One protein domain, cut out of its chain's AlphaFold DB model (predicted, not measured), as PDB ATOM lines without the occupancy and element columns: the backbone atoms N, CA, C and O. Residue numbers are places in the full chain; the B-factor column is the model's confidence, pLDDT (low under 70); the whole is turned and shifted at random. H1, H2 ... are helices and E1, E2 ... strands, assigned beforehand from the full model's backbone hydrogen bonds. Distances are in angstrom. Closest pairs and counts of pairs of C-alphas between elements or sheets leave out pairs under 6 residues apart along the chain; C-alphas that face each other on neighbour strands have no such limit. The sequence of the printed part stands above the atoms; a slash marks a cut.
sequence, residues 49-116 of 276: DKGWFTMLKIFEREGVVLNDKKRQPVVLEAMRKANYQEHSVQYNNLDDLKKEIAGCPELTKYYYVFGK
ATOM      1  N   ASP A  49      21.235  -4.219-124.735       72.88
ATOM      2  CA  ASP A  49      22.426  -3.372-124.877       72.88
ATOM      3  C   ASP A  49      23.668  -4.274-124.925       72.88
ATOM      4  O   ASP A  49      24.116  -4.798-123.902       72.88
ATOM      5  N   LYS A  50      24.190  -4.504-126.134       80.75
ATOM      6  CA  LYS A  50      25.365  -5.351-126.392       80.75
ATOM      7  C   LYS A  50      26.565  -4.510-126.802       80.75
ATOM      8  O   LYS A  50      26.452  -3.621-127.645       80.75
ATOM      9  N   GLY A  51      27.742  -4.813-126.261       82.88
ATOM     10  CA  GLY A  51      28.930  -4.016-126.553       82.88
ATOM     11  C   GLY A  51      30.173  -4.395-125.759       82.88
ATOM     12  O   GLY A  51      30.258  -5.457-125.150       82.88
ATOM     13  N   TRP A  52      31.160  -3.501-125.805       80.88
ATOM     14  CA  TRP A  52      32.449  -3.651-125.135       80.88
ATOM     15  C   TRP A  52      32.471  -2.829-123.850       80.88
ATOM     16  O   TRP A  52      32.417  -1.596-123.894       80.88
ATOM     17  N   PHE A  53      32.592  -3.503-122.712       82.81
ATOM     18  CA  PHE A  53      32.486  -2.898-121.389       82.81
ATOM     19  C   PHE A  53      33.708  -3.225-120.534       82.81
ATOM     20  O   PHE A  53      34.301  -4.292-120.658       82.81
ATOM     21  N   THR A  54      34.112  -2.295-119.672       82.19
ATOM     22  CA  THR A  54      35.147  -2.561-118.666       82.19
ATOM     23  C   THR A  54      34.568  -3.410-117.536       82.19
ATOM     24  O   THR A  54      33.360  -3.387-117.295       82.19
ATOM     25  N   MET A  55      35.430  -4.127-116.812       78.31
ATOM     26  CA  MET A  55      35.037  -4.931-115.644       78.31
ATOM     27  C   MET A  55      34.199  -4.128-114.639       78.31
ATOM     28  O   MET A  55      33.159  -4.594-114.187       78.31
ATOM     29  N   LEU A  56      34.619  -2.894-114.351       76.81
ATOM     30  CA  LEU A  56      33.940  -2.015-113.401       76.81
ATOM     31  C   LEU A  56      32.510  -1.678-113.854       76.81
ATOM     32  O   LEU A  56      31.575  -1.787-113.070       76.81
ATOM     33  N   LYS A  57      32.316  -1.394-115.148       76.62
ATOM     34  CA  LYS A  57      30.993  -1.103-115.721       76.62
ATOM     35  C   LYS A  57      30.074  -2.331-115.764       76.62
ATOM     36  O   LYS A  57      28.857  -2.172-115.706       76.62
ATOM     37  N   ILE A  58      30.640  -3.534-115.883       82.56
ATOM     38  CA  ILE A  58      29.886  -4.794-115.791       82.56
ATOM     39  C   ILE A  58      29.402  -4.999-114.355       82.56
ATOM     40  O   ILE A  58      28.210  -5.191-114.144       82.56
ATOM     41  N   PHE A  59      30.286  -4.864-113.365       80.31
ATOM     42  CA  PHE A  59      29.915  -4.997-111.955       80.31
ATOM     43  C   PHE A  59      28.902  -3.951-111.492       80.31
ATOM     44  O   PHE A  59      27.941  -4.308-110.820       80.31
ATOM     45  N   GLU A  60      29.053  -2.690-111.900       78.56
ATOM     46  CA  GLU A  60      28.081  -1.639-111.580       78.56
ATOM     47  C   GLU A  60      26.684  -1.949-112.125       78.56
ATOM     48  O   GLU A  60      25.694  -1.769-111.419       78.56
ATOM     49  N   ARG A  61      26.586  -2.413-113.376       74.38
ATOM     50  CA  ARG A  61      25.287  -2.681-114.011       74.38
ATOM     51  C   ARG A  61      24.609  -3.947-113.504       74.38
ATOM     52  O   ARG A  61      23.386  -3.971-113.455       74.38
ATOM     53  N   GLU A  62      25.388  -4.951-113.122       76.50
ATOM     54  CA  GLU A  62      24.897  -6.201-112.531       76.50
ATOM     55  C   GLU A  62      24.709  -6.093-111.004       76.50
ATOM     56  O   GLU A  62      24.286  -7.043-110.354       76.50
ATOM     57  N   GLY A  63      25.029  -4.938-110.403       74.56
ATOM     58  CA  GLY A  63      24.886  -4.704-108.963       74.56
ATOM     59  C   GLY A  63      25.871  -5.497-108.093       74.56
ATOM     60  O   GLY A  63      25.619  -5.714-106.908       74.56
ATOM     61  N   VAL A  64      26.997  -5.937-108.657       74.69
ATOM     62  CA  VAL A  64      28.005  -6.745-107.962       74.69
ATOM     63  C   VAL A  64      28.995  -5.834-107.237       74.69
ATOM     64  O   VAL A  64      29.805  -5.151-107.858       74.69
ATOM     65  N   VAL A  65      28.981  -5.858-105.903       72.19
ATOM     66  CA  VAL A  65      29.947  -5.119-105.073       72.19
ATOM     67  C   VAL A  65      31.004  -6.084-104.536       72.19
ATOM     68  O   VAL A  65      30.730  -6.903-103.660       72.19
ATOM     69  N   LEU A  66      32.231  -5.993-105.057       70.06
ATOM     70  CA  LEU A  66      33.373  -6.809-104.627       70.06
ATOM     71  C   LEU A  66      34.517  -5.932-104.123       70.06
ATOM     72  O   LEU A  66      35.233  -5.314-104.912       70.06
ATOM     73  N   ASN A  67      34.741  -5.956-102.807       72.38
ATOM     74  CA  ASN A  67      35.834  -5.222-102.156       72.38
ATOM     75  C   ASN A  67      37.207  -5.908-102.320       72.38
ATOM     76  O   ASN A  67      38.242  -5.267-102.157       72.38
ATOM     77  N   ASP A  68      37.236  -7.205-102.653       78.06
ATOM     78  CA  ASP A  68      38.472  -7.977-102.818       78.06
ATOM     79  C   ASP A  68      38.946  -7.987-104.281       78.06
ATOM     80  O   ASP A  68      38.431  -8.738-105.118       78.06
ATOM     81  N   LYS A  69      39.980  -7.187-104.579       74.94
ATOM     82  CA  LYS A  69      40.589  -7.069-105.917       74.94
ATOM     83  C   LYS A  69      41.105  -8.400-106.481       74.94
ATOM     84  O   LYS A  69      41.152  -8.556-107.696       74.94
ATOM     85  N   LYS A  70      41.465  -9.379-105.640       78.94
ATOM     86  CA  LYS A  70      41.963 -10.686-106.110       78.94
ATOM     87  C   LYS A  70      40.845 -11.587-106.635       78.94
ATOM     88  O   LYS A  70      41.103 -12.450-107.468       78.94
ATOM     89  N   ARG A  71      39.608 -11.387-106.172       79.00
ATOM     90  CA  ARG A  71      38.435 -12.191-106.561       79.00
ATOM     91  C   ARG A  71      37.693 -11.632-107.772       79.00
ATOM     92  O   ARG A  71      37.031 -12.391-108.473       79.00
ATOM     93  N   GLN A  72      37.837 -10.337-108.042       77.88
ATOM     94  CA  GLN A  72      37.241  -9.653-109.192       77.88
ATOM     95  C   GLN A  72      37.461 -10.368-110.545       77.88
ATOM     96  O   GLN A  72      36.467 -10.598-111.234       77.88
ATOM     97  N   PRO A  73      38.677 -10.801-110.938       80.50
ATOM     98  CA  PRO A  73      38.863 -11.474-112.229       80.50
ATOM     99  C   PRO A  73      38.133 -12.823-112.322       80.50
ATOM    100  O   PRO A  73      37.552 -13.130-113.359       80.50
ATOM    101  N   VAL A  74      38.094 -13.594-111.229       84.12
ATOM    102  CA  VAL A  74      37.416 -14.902-111.178       84.12
ATOM    103  C   VAL A  74      35.901 -14.737-111.307       84.12
ATOM    104  O   VAL A  74      35.251 -15.465-112.058       84.12
ATOM    105  N   VAL A  75      35.332 -13.753-110.604       83.88
ATOM    106  CA  VAL A  75      33.892 -13.471-110.672       83.88
ATOM    107  C   VAL A  75      33.506 -12.945-112.051       83.88
ATOM    108  O   VAL A  75      32.513 -13.397-112.617       83.88
ATOM    109  N   LEU A  76      34.315 -12.057-112.635       84.06
ATOM    110  CA  LEU A  76      34.084 -11.565-113.989       84.06
ATOM    111  C   LEU A  76      34.073 -12.707-115.013       84.06
ATOM    112  O   LEU A  76      33.217 -12.735-115.895       84.06
ATOM    113  N   GLU A  77      35.002 -13.657-114.907       84.94
ATOM    114  CA  GLU A  77      35.051 -14.803-115.814       84.94
ATOM    115  C   GLU A  77      33.789 -15.674-115.706       84.94
ATOM    116  O   GLU A  77      33.208 -16.047-116.729       84.94
ATOM    117  N   ALA A  78      33.317 -15.938-114.483       84.00
ATOM    118  CA  ALA A  78      32.078 -16.674-114.248       84.00
ATOM    119  C   ALA A  78      30.851 -15.941-114.824       84.00
ATOM    120  O   ALA A  78      30.035 -16.551-115.517       84.00
ATOM    121  N   MET A  79      30.759 -14.624-114.614       84.06
ATOM    122  CA  MET A  79      29.670 -13.794-115.143       84.06
ATOM    123  C   MET A  79      29.653 -13.754-116.670       84.06
ATOM    124  O   MET A  79      28.584 -13.776-117.270       84.06
ATOM    125  N   ARG A  80      30.823 -13.707-117.317       86.50
ATOM    126  CA  ARG A  80      30.926 -13.741-118.784       86.50
ATOM    127  C   ARG A  80      30.449 -15.074-119.352       86.50
ATOM    128  O   ARG A  80      29.694 -15.070-120.316       86.50
ATOM    129  N   LYS A  81      30.840 -16.199-118.738       85.19
ATOM    130  CA  LYS A  81      30.376 -17.536-119.151       85.19
ATOM    131  C   LYS A  81      28.853 -17.651-119.069       85.19
ATOM    132  O   LYS A  81      28.232 -18.061-120.045       85.19
ATOM    133  N   ALA A  82      28.265 -17.226-117.949       83.69
ATOM    134  CA  ALA A  82      26.813 -17.215-117.774       83.69
ATOM    135  C   ALA A  82      26.118 -16.322-118.818       83.69
ATOM    136  O   ALA A  82      25.195 -16.767-119.492       83.69
ATOM    137  N   ASN A  83      26.633 -15.105-119.032       85.56
ATOM    138  CA  ASN A  83      26.081 -14.141-119.985       85.56
ATOM    139  C   ASN A  83      26.088 -14.653-121.434       85.56
ATOM    140  O   ASN A  83      25.116 -14.490-122.169       85.56
ATOM    141  N   TYR A  84      27.183 -15.285-121.858       86.94
ATOM    142  CA  TYR A  84      27.304 -15.791-123.224       86.94
ATOM    143  C   TYR A  84      26.407 -17.001-123.469       86.94
ATOM    144  O   TYR A  84      25.862 -17.136-124.564       86.94
ATOM    145  N   GLN A  85      26.219 -17.840-122.447       82.25
ATOM    146  CA  GLN A  85      25.277 -18.951-122.493       82.25
ATOM    147  C   GLN A  85      23.827 -18.452-122.570       82.25
ATOM    148  O   GLN A  85      23.063 -18.935-123.402       82.25
ATOM    149  N   GLU A  86      23.462 -17.459-121.760       80.44
ATOM    150  CA  GLU A  86      22.113 -16.881-121.721       80.44
ATOM    151  C   GLU A  86      21.741 -16.161-123.027       80.44
ATOM    152  O   GLU A  86      20.636 -16.319-123.542       80.44
ATOM    153  N   HIS A  87      22.683 -15.426-123.620       77.31
ATOM    154  CA  HIS A  87      22.449 -14.636-124.832       77.31
ATOM    155  C   HIS A  87      22.901 -15.314-126.134       77.31
ATOM    156  O   HIS A  87      22.952 -14.658-127.177       77.31
ATOM    157  N   SER A  88      23.217 -16.615-126.097       80.88
ATOM    158  CA  SER A  88      23.659 -17.404-127.263       80.88
ATOM    159  C   SER A  88      24.807 -16.752-128.054       80.88
ATOM    160  O   SER A  88      24.831 -16.767-129.287       80.88
ATOM    161  N   VAL A  89      25.766 -16.142-127.351       79.31
ATOM    162  CA  VAL A  89      26.939 -15.512-127.972       79.31
ATOM    163  C   VAL A  89      27.908 -16.607-128.412       79.31
ATOM    164  O   VAL A  89      28.370 -17.392-127.588       79.31
ATOM    165  N   GLN A  90      28.242 -16.656-129.703       76.94
ATOM    166  CA  GLN A  90      29.222 -17.614-130.222       76.94
ATOM    167  C   GLN A  90      30.653 -17.130-129.966       76.94
ATOM    168  O   GLN A  90      31.004 -16.001-130.309       76.94
ATOM    169  N   TYR A  91      31.483 -17.993-129.382       77.50
ATOM    170  CA  TYR A  91      32.914 -17.769-129.182       77.50
ATOM    171  C   TYR A  91      33.669 -19.103-129.244       77.50
ATOM    172  O   TYR A  91      33.137 -20.129-128.824       77.50
ATOM    173  N   ASN A  92      34.904 -19.086-129.759       74.19
ATOM    174  CA  ASN A  92      35.781 -20.262-129.786       74.19
ATOM    175  C   ASN A  92      36.643 -20.313-128.519       74.19
ATOM    176  O   ASN A  92      36.685 -21.340-127.848       74.19
ATOM    177  N   ASN A  93      37.257 -19.183-128.145       74.44
ATOM    178  CA  ASN A  93      37.936 -18.979-126.867       74.44
ATOM    179  C   ASN A  93      37.399 -17.731-126.145       74.44
ATOM    180  O   ASN A  93      37.015 -16.739-126.762       74.44
ATOM    181  N   LEU A  94      37.402 -17.754-124.808       70.56
ATOM    182  CA  LEU A  94      36.967 -16.613-123.981       70.56
ATOM    183  C   LEU A  94      37.837 -15.362-124.165       70.56
ATOM    184  O   LEU A  94      37.365 -14.245-123.928       70.56
ATOM    185  N   ASP A  95      39.083 -15.543-124.590       74.50
ATOM    186  CA  ASP A  95      40.016 -14.451-124.860       74.50
ATOM    187  C   ASP A  95      39.752 -13.755-126.203       74.50
ATOM    188  O   ASP A  95      40.098 -12.586-126.350       74.50
ATOM    189  N   ASP A  96      39.024 -14.383-127.135       72.62
ATOM    190  CA  ASP A  96      38.653 -13.760-128.419       72.62
ATOM    191  C   ASP A  96      37.711 -12.557-128.212       72.62
ATOM    192  O   ASP A  96      37.665 -11.609-128.999       72.62
ATOM    193  N   LEU A  97      36.960 -12.579-127.107       79.25
ATOM    194  CA  LEU A  97      36.015 -11.540-126.695       79.25
ATOM    195  C   LEU A  97      36.596 -10.603-125.624       79.25
ATOM    196  O   LEU A  97      35.860 -10.037-124.802       79.25
ATOM    197  N   LYS A  98      37.920 -10.426-125.646       82.38
ATOM    198  CA  LYS A  98      38.693  -9.555-124.761       82.38
ATOM    199  C   LYS A  98      39.537  -8.585-125.592       82.38
ATOM    200  O   LYS A  98      40.270  -8.978-126.489       82.38
ATOM    201  N   LYS A  99      39.442  -7.293-125.283       79.69
ATOM    202  CA  LYS A  99      40.307  -6.245-125.837       79.69
ATOM    203  C   LYS A  99      41.190  -5.712-124.725       79.69
ATOM    204  O   LYS A  99      40.773  -4.844-123.955       79.69
ATOM    205  N   GLU A 100      42.386  -6.277-124.632       72.06
ATOM    206  CA  GLU A 100      43.416  -5.817-123.708       72.06
ATOM    207  C   GLU A 100      44.061  -4.525-124.200       72.06
ATOM    208  O   GLU A 100      44.285  -4.328-125.395       72.06
ATOM    209  N   ILE A 101      44.367  -3.642-123.253       65.56
ATOM    210  CA  ILE A 101      45.203  -2.469-123.479       65.56
ATOM    211  C   ILE A 101      46.510  -2.725-122.731       65.56
ATOM    212  O   ILE A 101      46.508  -2.900-121.510       65.56
ATOM    213  N   ALA A 102      47.620  -2.779-123.469       46.53
ATOM    214  CA  ALA A 102      48.936  -3.051-122.901       46.53
ATOM    215  C   ALA A 102      49.269  -2.037-121.790       46.53
ATOM    216  O   ALA A 102      49.131  -0.830-121.978       46.53
ATOM    217  N   GLY A 103      49.688  -2.539-120.623       52.75
ATOM    218  CA  GLY A 103      50.069  -1.720-119.467       52.75
ATOM    219  C   GLY A 103      48.919  -1.241-118.570       52.75
ATOM    220  O   GLY A 103      49.201  -0.648-117.533       52.75
ATOM    221  N   CYS A 104      47.646  -1.510-118.901       57.81
ATOM    222  CA  CYS A 104      46.510  -1.036-118.101       57.81
ATOM    223  C   CYS A 104      45.366  -2.075-118.008       57.81
ATOM    224  O   CYS A 104      44.386  -1.999-118.756       57.81
ATOM    225  N   PRO A 105      45.449  -3.052-117.080       62.56
ATOM    226  CA  PRO A 105      44.457  -4.126-116.969       62.56
ATOM    227  C   PRO A 105      43.043  -3.622-116.632       62.56
ATOM    228  O   PRO A 105      42.065  -4.263-117.015       62.56
ATOM    229  N   GLU A 106      42.916  -2.453-115.998       64.19
ATOM    230  CA  GLU A 106      41.639  -1.832-115.605       64.19
ATOM    231  C   GLU A 106      40.821  -1.301-116.800       64.19
ATOM    232  O   GLU A 106      39.591  -1.230-116.735       64.19
ATOM    233  N   LEU A 107      41.482  -0.990-117.921       64.56
ATOM    234  CA  LEU A 107      40.844  -0.536-119.162       64.56
ATOM    235  C   LEU A 107      40.528  -1.680-120.130       64.56
ATOM    236  O   LEU A 107      39.950  -1.437-121.194       64.56
ATOM    237  N   THR A 108      40.867  -2.919-119.764       75.25
ATOM    238  CA  THR A 108      40.536  -4.110-120.550       75.25
ATOM    239  C   THR A 108      39.029  -4.183-120.752       75.25
ATOM    240  O   THR A 108      38.252  -4.182-119.790       75.25
ATOM    241  N   LYS A 109      38.610  -4.236-122.017       80.44
ATOM    242  CA  LYS A 109      37.196  -4.324-122.380       80.44
ATOM    243  C   LYS A 109      36.827  -5.766-122.682       80.44
ATOM    244  O   LYS A 109      37.527  -6.458-123.415       80.44
ATOM    245  N   TYR A 110      35.680  -6.175-122.177       84.06
ATOM    246  CA  TYR A 110      35.085  -7.482-122.377       84.06
ATOM    247  C   TYR A 110      33.785  -7.300-123.151       84.06
ATOM    248  O   TYR A 110      33.042  -6.345-122.907       84.06
ATOM    249  N   TYR A 111      33.513  -8.187-124.104       81.94
ATOM    250  CA  TYR A 111      32.193  -8.223-124.723       81.94
ATOM    251  C   TYR A 111      31.168  -8.663-123.671       81.94
ATOM    252  O   TYR A 111      31.413  -9.641-122.965       81.94
ATOM    253  N   TYR A 112      30.058  -7.948-123.525       84.38
ATOM    254  CA  TYR A 112      28.997  -8.292-122.574       84.38
ATOM    255  C   TYR A 112      27.644  -7.869-123.145       84.38
ATOM    256  O   TYR A 112      27.557  -6.858-123.852       84.38
ATOM    257  N   VAL A 113      26.597  -8.644-122.870       82.38
ATOM    258  CA  VAL A 113      25.228  -8.351-123.306       82.38
ATOM    259  C   VAL A 113      24.390  -8.082-122.067       82.38
ATOM    260  O   VAL A 113      24.185  -8.976-121.264       82.38
ATOM    261  N   PHE A 114      23.902  -6.860-121.883       78.69
ATOM    262  CA  PHE A 114      22.997  -6.584-120.770       78.69
ATOM    263  C   PHE A 114      21.567  -6.936-121.174       78.69
ATOM    264  O   PHE A 114      20.950  -6.231-121.980       78.69
ATOM    265  N   GLY A 115      21.034  -8.009-120.591       65.62
ATOM    266  CA  GLY A 115      19.612  -8.316-120.621       65.62
ATOM    267  C   GLY A 115      18.864  -7.360-119.700       65.62
ATOM    268  O   GLY A 115      18.758  -7.597-118.502       65.62
ATOM    269  N   LYS A 116      18.350  -6.247-120.228       55.34
ATOM    270  CA  LYS A 116      17.384  -5.452-119.470       55.34
ATOM    271  C   LYS A 116      15.979  -5.955-119.767       55.34
ATOM    272  O   LYS A 116      15.438  -5.669-120.833       55.34
TER     273      LYS A 116
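AT A GLANCE: This is residues 49 to 116 of the 276 residues of the protein "Hypothetical protein" of Symbiodinium natans (UniProt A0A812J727). A short antiparallel ribbon of two strands, E1 and E2, has the longer helix H2 packed on its strand E2, while the shorter helix H1 turns off at an angle directly after the end of E1 and also comes near E2. A wide loop, residues 87 to 108 with no named element, leads from the end of H2 round to the start of E2, and its residues 98 to 99 pair with E2. The printed part has 68 residues, with two named strands and two named helices in the order E1, H1, H2, E2; the sheet's order is E1 - E2, antiparallel, and the class is mixed, helices and strands. The whole is compact, with a radius of gyration of the C-alphas of 11.6 A, and rounded, spanning 29 by 27 by 19 A.

HOW THE PARTS SIT: E1, residues 49 to 54, and E2, residues 109 to 114, are antiparallel neighbours, with 147 degrees between their directions. C-alphas 50 and 113 face each other at 4.3 A. N 110 and O 53, 2.8 A apart, and N 114 and O 49, 2.9 A apart, are within hydrogen-bond range. Residues 98 to 99 form a short antiparallel pairing with residues 109 to 110 of E2. H1, residues 55 to 62, follows E1 by a tight link; its closest C-alpha pair with E2 is Met 55 and Lys 109, 7.1 A apart. H2, residues 72 to 86, has its closest C-alpha pair with E2 at Asn 83 and Val 113, 6.7 A apart. H1 and H2 are close but not clearly touching, the closest C-alphas being those of Met 55 and Leu 76, 6.9 A apart. Their lines stand at a steep tilt of 56 degrees, and they run the same way. E1 and H2 are apart. In H1 and H2 every O i to N i+4 pair is within hydrogen-bond range.

IN THESE COORDINATES: E1 begins at C-alpha 49, (22.426, -3.372, -124.877), and measures 14.2 A from first to last C-alpha. H1, from Met 55 to Glu 62, measures 10.7 A. H2 begins at C-alpha 72, (37.241, -9.653, -109.192), and measures 20.9 A to Glu 86. E2, from Lys 109, measures 14.5 A and ends at C-alpha 114, (22.997, -6.584, -120.770).

THE WHOLE: The two C-alphas farthest apart are those of Gly 103 and Lys 116, 32.9 A, while the first and last printed C-alphas, of Asp 49 and Lys 116, are 7.7 A apart. The printed part has no cut. The link from H2 to E2, 22 residues, is long; the link from H1 to H2, 9 residues, is short. The mean pLDDT of the printed part is 76.6, and residues 101 to 107 and 115 to 116 are under 70.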